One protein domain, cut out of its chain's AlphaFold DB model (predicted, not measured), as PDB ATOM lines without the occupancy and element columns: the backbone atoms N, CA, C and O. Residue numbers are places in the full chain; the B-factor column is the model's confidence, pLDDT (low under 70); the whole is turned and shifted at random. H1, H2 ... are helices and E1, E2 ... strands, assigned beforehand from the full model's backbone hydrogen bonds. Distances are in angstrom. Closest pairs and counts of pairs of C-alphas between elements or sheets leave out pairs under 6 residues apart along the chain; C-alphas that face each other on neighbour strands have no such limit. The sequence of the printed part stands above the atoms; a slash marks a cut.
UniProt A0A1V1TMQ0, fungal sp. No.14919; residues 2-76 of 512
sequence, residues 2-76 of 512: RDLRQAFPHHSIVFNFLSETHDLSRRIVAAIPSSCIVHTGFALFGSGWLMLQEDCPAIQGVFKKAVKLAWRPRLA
ATOM      1  N   ARG A   2     311.538 477.608 345.871       62.44
ATOM      2  CA  ARG A   2     311.391 478.945 345.262       62.44
ATOM      3  C   ARG A   2     311.868 478.992 343.800       62.44
ATOM      4  O   ARG A   2     311.128 479.481 342.957       62.44
ATOM      5  N   ASP A   3     313.006 478.365 343.506       71.25
ATOM      6  CA  ASP A   3     313.566 478.315 342.143       71.25
ATOM      7  C   ASP A   3     312.726 477.440 341.200       71.25
ATOM      8  O   ASP A   3     312.437 477.832 340.077       71.25
ATOM      9  N   LEU A   4     312.232 476.293 341.689       68.19
ATOM     10  CA  LEU A   4     311.285 475.444 340.951       68.19
ATOM     11  C   LEU A   4     309.986 476.194 340.622       68.19
ATOM     12  O   LEU A   4     309.508 476.112 339.498       68.19
ATOM     13  N   ARG A   5     309.437 476.968 341.570       69.38
ATOM     14  CA  ARG A   5     308.237 477.796 341.349       69.38
ATOM     15  C   ARG A   5     308.445 478.881 340.294       69.38
ATOM     16  O   ARG A   5     307.517 479.167 339.551       69.38
ATOM     17  N   GLN A   6     309.634 479.480 340.234       73.62
ATOM     18  CA  GLN A   6     309.976 480.477 339.214       73.62
ATOM     19  C   GLN A   6     310.246 479.860 337.837       73.62
ATOM     20  O   GLN A   6     310.085 480.544 336.831       73.62
ATOM     21  N   ALA A   7     310.630 478.584 337.782       77.12
ATOM     22  CA  ALA A   7     310.928 477.892 336.533       77.12
ATOM     23  C   ALA A   7     309.678 477.447 335.748       77.12
ATOM     24  O   ALA A   7     309.775 477.242 334.538       77.12
ATOM     25  N   PHE A   8     308.514 477.290 336.395       76.06
ATOM     26  CA  PHE A   8     307.288 476.855 335.718       76.06
ATOM     27  C   PHE A   8     306.455 478.048 335.217       76.06
ATOM     28  O   PHE A   8     305.981 478.842 336.033       76.06
ATOM     29  N   PRO A   9     306.201 478.166 333.899       76.75
ATOM     30  CA  PRO A   9     305.309 479.191 333.376       76.75
ATOM     31  C   PRO A   9     303.868 478.927 333.828       76.75
ATOM     32  O   PRO A   9     303.411 477.782 333.821       76.75
ATOM     33  N   HIS A  10     303.123 479.982 334.165       79.50
ATOM     34  CA  HIS A  10     301.690 479.871 334.451       79.50
ATOM     35  C   HIS A  10     300.925 479.307 333.241       79.50
ATOM     36  O   HIS A  10     301.267 479.607 332.101       79.50
ATOM     37  N   HIS A  11     299.875 478.515 333.493       83.81
ATOM     38  CA  HIS A  11     299.037 477.886 332.455       83.81
ATOM     39  C   HIS A  11     299.747 476.867 331.551       83.81
ATOM     40  O   HIS A  11     299.311 476.612 330.428       83.81
ATOM     41  N   SER A  12     300.826 476.251 332.035       84.88
ATOM     42  CA  SER A  12     301.531 475.201 331.294       84.88
ATOM     43  C   SER A  12     300.920 473.819 331.520       84.88
ATOM     44  O   SER A  12     300.337 473.540 332.570       84.88
ATOM     45  N   ILE A  13     301.117 472.925 330.550       85.25
ATOM     46  CA  ILE A  13     300.886 471.488 330.717       85.25
ATOM     47  C   ILE A  13     302.232 470.839 331.040       85.25
ATOM     48  O   ILE A  13     303.190 470.986 330.282       85.25
ATOM     49  N   VAL A  14     302.309 470.135 332.166       84.56
ATOM     50  CA  VAL A  14     303.524 469.474 332.645       84.56
ATOM     51  C   VAL A  14     303.344 467.964 332.566       84.56
ATOM     52  O   VAL A  14     302.414 467.410 333.147       84.56
ATOM     53  N   PHE A  15     304.265 467.296 331.877       84.69
ATOM     54  CA  PHE A  15     304.335 465.838 331.825       84.69
ATOM     55  C   PHE A  15     305.414 465.344 332.787       84.69
ATOM     56  O   PHE A  15     306.590 465.670 332.629       84.69
ATOM     57  N   ASN A  16     305.011 464.576 333.796       82.81
ATOM     58  CA  ASN A  16     305.885 464.057 334.839       82.81
ATOM     59  C   ASN A  16     306.013 462.533 334.723       82.81
ATOM     60  O   ASN A  16     305.127 461.795 335.151       82.81
ATOM     61  N   PHE A  17     307.128 462.071 334.158       79.69
ATOM     62  CA  PHE A  17     307.419 460.643 333.969       79.69
ATOM     63  C   PHE A  17     308.068 459.973 335.189       79.69
ATOM     64  O   PHE A  17     308.342 458.779 335.149       79.69
ATOM     65  N   LEU A  18     308.327 460.712 336.273       78.50
ATOM     66  CA  LEU A  18     308.845 460.124 337.507       78.50
ATOM     67  C   LEU A  18     307.724 459.401 338.261       78.50
ATOM     68  O   LEU A  18     306.590 459.881 338.302       78.50
ATOM     69  N   SER A  19     308.065 458.297 338.933       72.75
ATOM     70  CA  SER A  19     307.150 457.613 339.857       72.75
ATOM     71  C   SER A  19     306.554 458.594 340.877       72.75
ATOM     72  O   SER A  19     307.238 459.497 341.364       72.75
ATOM     73  N   GLU A  20     305.291 458.398 341.255       70.12
ATOM     74  CA  GLU A  20     304.618 459.206 342.285       70.12
ATOM     75  C   GLU A  20     305.302 459.096 343.656       70.12
ATOM     76  O   GLU A  20     305.276 460.031 344.459       70.12
ATOM     77  N   THR A  21     305.995 457.982 343.910       75.19
ATOM     78  CA  THR A  21     306.780 457.784 345.135       75.19
ATOM     79  C   THR A  21     308.130 458.506 345.104       75.19
ATOM     80  O   THR A  21     308.744 458.703 346.159       75.19
ATOM     81  N   HIS A  22     308.586 458.967 343.934       82.19
ATOM     82  CA  HIS A  22     309.876 459.630 343.764       82.19
ATOM     83  C   HIS A  22     309.892 461.011 344.446       82.19
ATOM     84  O   HIS A  22     308.994 461.831 344.256       82.19
ATOM     85  N   ASP A  23     310.933 461.311 345.228       85.25
ATOM     86  CA  ASP A  23     311.014 462.547 346.029       85.25
ATOM     87  C   ASP A  23     310.971 463.816 345.155       85.25
ATOM     88  O   ASP A  23     310.217 464.753 345.421       85.25
ATOM     89  N   LEU A  24     311.690 463.812 344.027       83.56
ATOM     90  CA  LEU A  24     311.632 464.914 343.058       83.56
ATOM     91  C   LEU A  24     310.232 465.094 342.445       83.56
ATOM     92  O   LEU A  24     309.810 466.227 342.247       83.56
ATOM     93  N   SER A  25     309.495 464.004 342.204       84.44
ATOM     94  CA  SER A  25     308.127 464.049 341.669       84.44
ATOM     95  C   SER A  25     307.201 464.784 342.638       84.44
ATOM     96  O   SER A  25     306.550 465.761 342.265       84.44
ATOM     97  N   ARG A  26     307.252 464.416 343.927       85.12
ATOM     98  CA  ARG A  26     306.494 465.085 344.997       85.12
ATOM     99  C   ARG A  26     306.844 466.567 345.119       85.12
ATOM    100  O   ARG A  26     305.954 467.403 345.258       85.12
ATOM    101  N   ARG A  27     308.131 466.912 345.017       85.06
ATOM    102  CA  ARG A  27     308.599 468.307 345.064       85.06
ATOM    103  C   ARG A  27     308.164 469.118 343.842       85.06
ATOM    104  O   ARG A  27     307.818 470.283 344.008       85.06
ATOM    105  N   ILE A  28     308.160 468.522 342.647       82.19
ATOM    106  CA  ILE A  28     307.669 469.151 341.412       82.19
ATOM    107  C   ILE A  28     306.168 469.424 341.535       82.19
ATOM    108  O   ILE A  28     305.754 470.570 341.395       82.19
ATOM    109  N   VAL A  29     305.367 468.415 341.889       83.56
ATOM    110  CA  VAL A  29     303.911 468.562 342.050       83.56
ATOM    111  C   VAL A  29     303.570 469.620 343.108       83.56
ATOM    112  O   VAL A  29     302.701 470.454 342.878       83.56
ATOM    113  N   ALA A  30     304.304 469.671 344.226       84.75
ATOM    114  CA  ALA A  30     304.110 470.683 345.270       84.75
ATOM    115  C   ALA A  30     304.590 472.104 344.884       84.75
ATOM    116  O   ALA A  30     304.256 473.092 345.553       84.75
ATOM    117  N   ALA A  31     305.435 472.222 343.857       84.06
ATOM    118  CA  ALA A  31     305.991 473.488 343.389       84.06
ATOM    119  C   ALA A  31     305.238 474.069 342.186       84.06
ATOM    120  O   ALA A  31     305.340 475.271 341.954       84.06
ATOM    121  N   ILE A  32     304.501 473.256 341.433       85.00
ATOM    122  CA  ILE A  32     303.777 473.701 340.243       85.00
ATOM    123  C   ILE A  32     302.601 474.621 340.640       85.00
ATOM    124  O   ILE A  32     301.850 474.297 341.562       85.00
ATOM    125  N   PRO A  33     302.417 475.777 339.968       84.44
ATOM    126  CA  PRO A  33     301.252 476.633 340.183       84.44
ATOM    127  C   PRO A  33     299.934 475.903 339.892       84.44
ATOM    128  O   PRO A  33     299.842 475.166 338.914       84.44
ATOM    129  N   SER A  34     298.879 476.197 340.657       82.69
ATOM    130  CA  SER A  34     297.536 475.615 340.462       82.69
ATOM    131  C   SER A  34     296.913 475.911 339.094       82.69
ATOM    132  O   SER A  34     295.962 475.247 338.695       82.69
ATOM    133  N   SER A  35     297.439 476.900 338.368       84.25
ATOM    134  CA  SER A  35     297.024 477.210 337.002       84.25
ATOM    135  C   SER A  35     297.574 476.247 335.944       84.25
ATOM    136  O   SER A  35     297.161 476.336 334.791       84.25
ATOM    137  N   CYS A  36     298.505 475.360 336.300       84.44
ATOM    138  CA  CYS A  36     299.078 474.369 335.393       84.44
ATOM    139  C   CYS A  36     298.328 473.034 335.474       84.44
ATOM    140  O   CYS A  36     297.819 472.655 336.526       84.44
ATOM    141  N   ILE A  37     298.328 472.290 334.370       83.69
ATOM    142  CA  ILE A  37     297.784 470.930 334.306       83.69
ATOM    143  C   ILE A  37     298.954 469.953 334.380       83.69
ATOM    144  O   ILE A  37     299.910 470.084 333.618       83.69
ATOM    145  N   VAL A  38     298.890 468.973 335.280       84.31
ATOM    146  CA  VAL A  38     299.945 467.963 335.443       84.31
ATOM    147  C   VAL A  38     299.422 466.600 335.011       84.31
ATOM    148  O   VAL A  38     298.425 466.119 335.543       84.31
ATOM    149  N   HIS A  39     300.122 465.961 334.076       84.50
ATOM    150  CA  HIS A  39     299.908 464.567 333.700       84.50
ATOM    151  C   HIS A  39     301.066 463.721 334.226       84.50
ATOM    152  O   HIS A  39     302.231 464.017 333.949       84.50
ATOM    153  N   THR A  40     300.760 462.669 334.983       79.38
ATOM    154  CA  THR A  40     301.757 461.694 335.444       79.38
ATOM    155  C   THR A  40     302.021 460.639 334.368       79.38
ATOM    156  O   THR A  40     301.215 460.458 333.452       79.38
ATOM    157  N   GLY A  41     303.134 459.908 334.479       73.25
ATOM    158  CA  GLY A  41     303.431 458.769 333.605       73.25
ATOM    159  C   GLY A  41     302.294 457.740 333.573       73.25
ATOM    160  O   GLY A  41     301.936 457.270 332.500       73.25
ATOM    161  N   PHE A  42     301.644 457.487 334.713       69.75
ATOM    162  CA  PHE A  42     300.459 456.624 334.816       69.75
ATOM    163  C   PHE A  42     299.230 457.138 334.055       69.75
ATOM    164  O   PHE A  42     298.405 456.346 333.613       69.75
ATOM    165  N   ALA A  43     299.080 458.456 333.897       71.31
ATOM    166  CA  ALA A  43     297.979 459.023 333.118       71.31
ATOM    167  C   ALA A  43     298.185 458.847 331.601       71.31
ATOM    168  O   ALA A  43     297.231 458.965 330.835       71.31
ATOM    169  N   LEU A  44     299.426 458.598 331.165       73.06
ATOM    170  CA  LEU A  44     299.794 458.409 329.759       73.06
ATOM    171  C   LEU A  44     299.971 456.939 329.378       73.06
ATOM    172  O   LEU A  44     299.695 456.562 328.241       73.06
ATOM    173  N   PHE A  45     300.449 456.125 330.315       72.38
ATOM    174  CA  PHE A  45     300.741 454.716 330.124       72.38
ATOM    175  C   PHE A  45     299.946 453.891 331.134       72.38
ATOM    176  O   PHE A  45     299.992 454.148 332.335       72.38
ATOM    177  N   GLY A  46     299.247 452.869 330.655       66.50
ATOM    178  CA  GLY A  46     298.494 451.950 331.495       66.50
ATOM    179  C   GLY A  46     298.406 450.573 330.853       66.50
ATOM    180  O   GLY A  46     298.607 450.424 329.650       66.50
ATOM    181  N   SER A  47     298.106 449.562 331.663       63.16
ATOM    182  CA  SER A  47     297.908 448.182 331.202       63.16
ATOM    183  C   SER A  47     296.473 447.889 330.748       63.16
ATOM    184  O   SER A  47     296.199 446.791 330.276       63.16
ATOM    185  N   GLY A  48     295.546 448.834 330.924       56.47
ATOM    186  CA  GLY A  48     294.168 448.708 330.456       56.47
ATOM    187  C   GLY A  48     294.041 449.098 328.985       56.47
ATOM    188  O   GLY A  48     294.635 450.084 328.552       56.47
ATOM    189  N   TRP A  49     293.239 448.356 328.226       58.91
ATOM    190  CA  TRP A  49     292.900 448.687 326.842       58.91
ATOM    191  C   TRP A  49     291.391 448.883 326.690       58.91
ATOM    192  O   TRP A  49     290.590 448.183 327.307       58.91
ATOM    193  N   LEU A  50     290.999 449.833 325.838       51.53
ATOM    194  CA  LEU A  50     289.623 449.990 325.380       51.53
ATOM    195  C   LEU A  50     289.565 449.517 323.924       51.53
ATOM    196  O   LEU A  50     290.203 450.110 323.055       51.53
ATOM    197  N   MET A  51     288.817 448.449 323.651       48.50
ATOM    198  CA  MET A  51     288.506 448.043 322.279       48.50
ATOM    199  C   MET A  51     287.465 449.011 321.710       48.50
ATOM    200  O   MET A  51     286.273 448.884 321.980       48.50
ATOM    201  N   LEU A  52     287.916 450.001 320.942       51.03
ATOM    202  CA  LEU A  52     287.040 450.808 320.095       51.03
ATOM    203  C   LEU A  52     286.844 450.038 318.783       51.03
ATOM    204  O   LEU A  52     287.798 449.858 318.033       51.03
ATOM    205  N   GLN A  53     285.632 449.535 318.533       51.62
ATOM    206  CA  GLN A  53     285.316 448.760 317.321       51.62
ATOM    207  C   GLN A  53     285.102 449.621 316.067       51.62
ATOM    208  O   GLN A  53     285.006 449.074 314.972       51.62
ATOM    209  N   GLU A  54     285.044 450.947 316.197       54.12
ATOM    210  CA  GLU A  54     284.873 451.848 315.058       54.12
ATOM    211  C   GLU A  54     286.180 452.567 314.718       54.12
ATOM    212  O   GLU A  54     286.878 453.075 315.603       54.12
ATOM    213  N   ASP A  55     286.472 452.657 313.417       55.81
ATOM    214  CA  ASP A  55     287.498 453.535 312.861       55.81
ATOM    215  C   ASP A  55     287.175 454.980 313.247       55.81
ATOM    216  O   ASP A  55     286.444 455.688 312.558       55.81
ATOM    217  N   CYS A  56     287.707 455.440 314.376       61.69
ATOM    218  CA  CYS A  56     287.535 456.816 314.803       61.69
ATOM    219  C   CYS A  56     288.424 457.708 313.918       61.69
ATOM    220  O   CYS A  56     289.657 457.655 314.042       61.69
ATOM    221  N   PRO A  57     287.869 458.587 313.056       73.38
ATOM    222  CA  PRO A  57     288.680 459.430 312.173       73.38
ATOM    223  C   PRO A  57     289.638 460.342 312.954       73.38
ATOM    224  O   PRO A  57     290.717 460.696 312.470       73.38
ATOM    225  N   ALA A  58     289.280 460.674 314.201       71.50
ATOM    226  CA  ALA A  58     290.143 461.402 315.121       71.50
ATOM    227  C   ALA A  58     291.421 460.615 315.469       71.50
ATOM    228  O   ALA A  58     292.506 461.197 315.448       71.50
ATOM    229  N   ILE A  59     291.331 459.297 315.702       78.00
ATOM    230  CA  ILE A  59     292.500 458.433 315.962       78.00
ATOM    231  C   ILE A  59     293.406 458.395 314.731       78.00
ATOM    232  O   ILE A  59     294.619 458.573 314.855       78.00
ATOM    233  N   GLN A  60     292.832 458.257 313.534       81.56
ATOM    234  CA  GLN A  60     293.614 458.255 312.297       81.56
ATOM    235  C   GLN A  60     294.375 459.580 312.099       81.56
ATOM    236  O   GLN A  60     295.544 459.584 311.693       81.56
ATOM    237  N   GLY A  61     293.737 460.713 312.404       86.06
ATOM    238  CA  GLY A  61     294.363 462.035 312.362       86.06
ATOM    239  C   GLY A  61     295.520 462.177 313.356       86.06
ATOM    240  O   GLY A  61     296.601 462.651 312.984       86.06
ATOM    241  N   VAL A  62     295.324 461.715 314.594       85.62
ATOM    242  CA  VAL A  62     296.359 461.702 315.639       85.62
ATOM    243  C   VAL A  62     297.534 460.811 315.232       85.62
ATOM    244  O   VAL A  62     298.679 461.261 315.290       85.62
ATOM    245  N   PHE A  63     297.270 459.603 314.729       83.94
ATOM    246  CA  PHE A  63     298.301 458.669 314.277       83.94
ATOM    247  C   PHE A  63     299.148 459.253 313.137       83.94
ATOM    248  O   PHE A  63     300.376 459.287 313.223       83.94
ATOM    249  N   LYS A  64     298.512 459.824 312.104       87.00
ATOM    250  CA  LYS A  64     299.224 460.494 310.996       87.00
ATOM    251  C   LYS A  64     300.117 461.632 311.497       87.00
ATOM    252  O   LYS A  64     301.228 461.812 310.994       87.00
ATOM    253  N   LYS A  65     299.651 462.411 312.478       88.81
ATOM    254  CA  LYS A  65     300.440 463.489 313.090       88.81
ATOM    255  C   LYS A  65     301.626 462.934 313.884       88.81
ATOM    256  O   LYS A  65     302.722 463.474 313.751       88.81
ATOM    257  N   ALA A  66     301.430 461.857 314.645       86.38
ATOM    258  CA  ALA A  66     302.486 461.189 315.404       86.38
ATOM    259  C   ALA A  66     303.596 460.652 314.484       86.38
ATOM    260  O   ALA A  66     304.763 460.975 314.694       86.38
ATOM    261  N   VAL A  67     303.240 459.949 313.403       85.94
ATOM    262  CA  VAL A  67     304.202 459.447 312.401       85.94
ATOM    263  C   VAL A  67     304.997 460.594 311.766       85.94
ATOM    264  O   VAL A  67     306.222 460.531 311.683       85.94
ATOM    265  N   LYS A  68     304.329 461.691 311.378       87.38
ATOM    266  CA  LYS A  68     305.005 462.882 310.825       87.38
ATOM    267  C   LYS A  68     305.979 463.531 311.809       87.38
ATOM    268  O   LYS A  68     306.980 464.094 311.375       87.38
ATOM    269  N   LEU A  69     305.674 463.517 313.107       85.62
ATOM    270  CA  LEU A  69     306.572 464.031 314.141       85.62
ATOM    271  C   LEU A  69     307.772 463.101 314.341       85.62
ATOM    272  O   LEU A  69     308.891 463.600 314.394       85.62
ATOM    273  N   ALA A  70     307.547 461.785 314.385       79.06
ATOM    274  CA  ALA A  70     308.592 460.778 314.563       79.06
ATOM    275  C   ALA A  70     309.609 460.756 313.408       79.06
ATOM    276  O   ALA A  70     310.796 460.556 313.640       79.06
ATOM    277  N   TRP A  71     309.171 461.036 312.176       79.38
ATOM    278  CA  TRP A  71     310.042 461.061 310.991       79.38
ATOM    279  C   TRP A  71     310.873 462.346 310.834       79.38
ATOM    280  O   TRP A  71     311.570 462.517 309.831       79.38
ATOM    281  N   ARG A  72     310.794 463.298 311.776       79.88
ATOM    282  CA  ARG A  72     311.552 464.552 311.672       79.88
ATOM    283  C   ARG A  72     313.059 464.282 311.825       79.88
ATOM    284  O   ARG A  72     313.456 463.724 312.845       79.88
ATOM    285  N   PRO A  73     313.920 464.786 310.918       64.75
ATOM    286  CA  PRO A  73     315.369 464.534 310.946       64.75
ATOM    287  C   PRO A  73     316.070 464.922 312.259       64.75
ATOM    288  O   PRO A  73     317.070 464.323 312.632       64.75
ATOM    289  N   ARG A  74     315.526 465.905 312.995       60.69
ATOM    290  CA  ARG A  74     316.035 466.353 314.307       60.69
ATOM    291  C   ARG A  74     315.865 465.336 315.444       60.69
ATOM    292  O   ARG A  74     316.395 465.578 316.520       60.69
ATOM    293  N   LEU A  75     315.125 464.250 315.229       59.88
ATOM    294  CA  LEU A  75     314.913 463.178 316.208       59.88
ATOM    295  C   LEU A  75     315.703 461.904 315.872       59.88
ATOM    296  O   LEU A  75     315.486 460.880 316.517       59.88
ATOM    297  N   ALA A  76     316.610 461.950 314.887       58.94
ATOM    298  CA  ALA A  76     317.513 460.842 314.598       58.94
ATOM    299  C   ALA A  76     318.340 460.521 315.856       58.94
ATOM    300  O   ALA A  76     319.212 461.292 316.257       58.94
TER     301      ALA A  76
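This is residues 2 to 76 of the 512 residues of a protein of fungal sp. No.14919 (UniProt A0A1V1TMQ0). Picture a small body with a long free arm: in the body, helix H2 packs over a two-stranded parallel sheet, E1 beside E2, and the short helix H1 sits across the last residues of H2. The short H3 follows directly on E2, and from there residues 46 to 76 stick out as the arm, which runs away from the body and then folds back on a new course with H4, the longest helix. The printed part has 75 residues, with four named helices and two named strands in the order H1, E1, H2, E2, H3, H4; the class is mostly helix. The whole is only just loose, close to extended, with a radius of gyration of the C-alphas of 16.7 A, and it spans 47 by 33 by 25 A.

Look first at E1, residues 13 to 16, and E2, residues 37 to 40: they are parallel neighbours at 21 degrees, with N 14 and O 37 2.8 A apart and N 39 and O 14 2.9 A apart, both within hydrogen-bond range. Between them in the chain comes H2, residues 23 to 31, and the three form a strand-helix-strand unit, two parallel neighbour strands joined through a helix, with a right-handed crossover. The closest C-alphas of H2 and E1 are those of Ser 25 and Asn 16, 7.2 A apart; those of H2 and E2 are Val 29 and Val 38, 7.7 A apart. H1, residues 2 to 7, touches H2 about perpendicular, at 80 degrees, the closest C-alphas being those of Arg 5 and Ala 31 at 5.3 A. H3, residues 41 to 44, comes nearest to E1 where the C-alphas of Gly 41 and Asn 16 are 6.0 A apart. H4, residues 57 to 70, is apart from H1, E1, H2, E2 and H3. In H1, H2 and H4 every O i to N i+4 pair is within hydrogen-bond range; H3 is too short for such a pair.

Find C-alpha 13 at (300.886, 471.488, 330.717); from there E1 runs 9.9 A to C-alpha 16, and E2 measures 10.1 A. H2 covers 12.3 A, H1 8.8 A and H3 5.3 A. H4 starts at C-alpha 57, (288.680, 459.430, 312.173), and ends 20.1 A away at C-alpha 70, (308.592, 460.778, 314.563).

The C-alphas of Arg 2 and Gln 53 are the two farthest apart, at 48.7 A. The printed part has no cut, and the one long link joins H3 to H4 through residues 45 to 56. Without residues 46 to 76, which stand free, the body spans 27 by 20 by 13 A. Mean pLDDT of the printed part is 75.6; look for values under 70 at residues 2, 4 to 5, 42, 46 to 56 and 73 to 76.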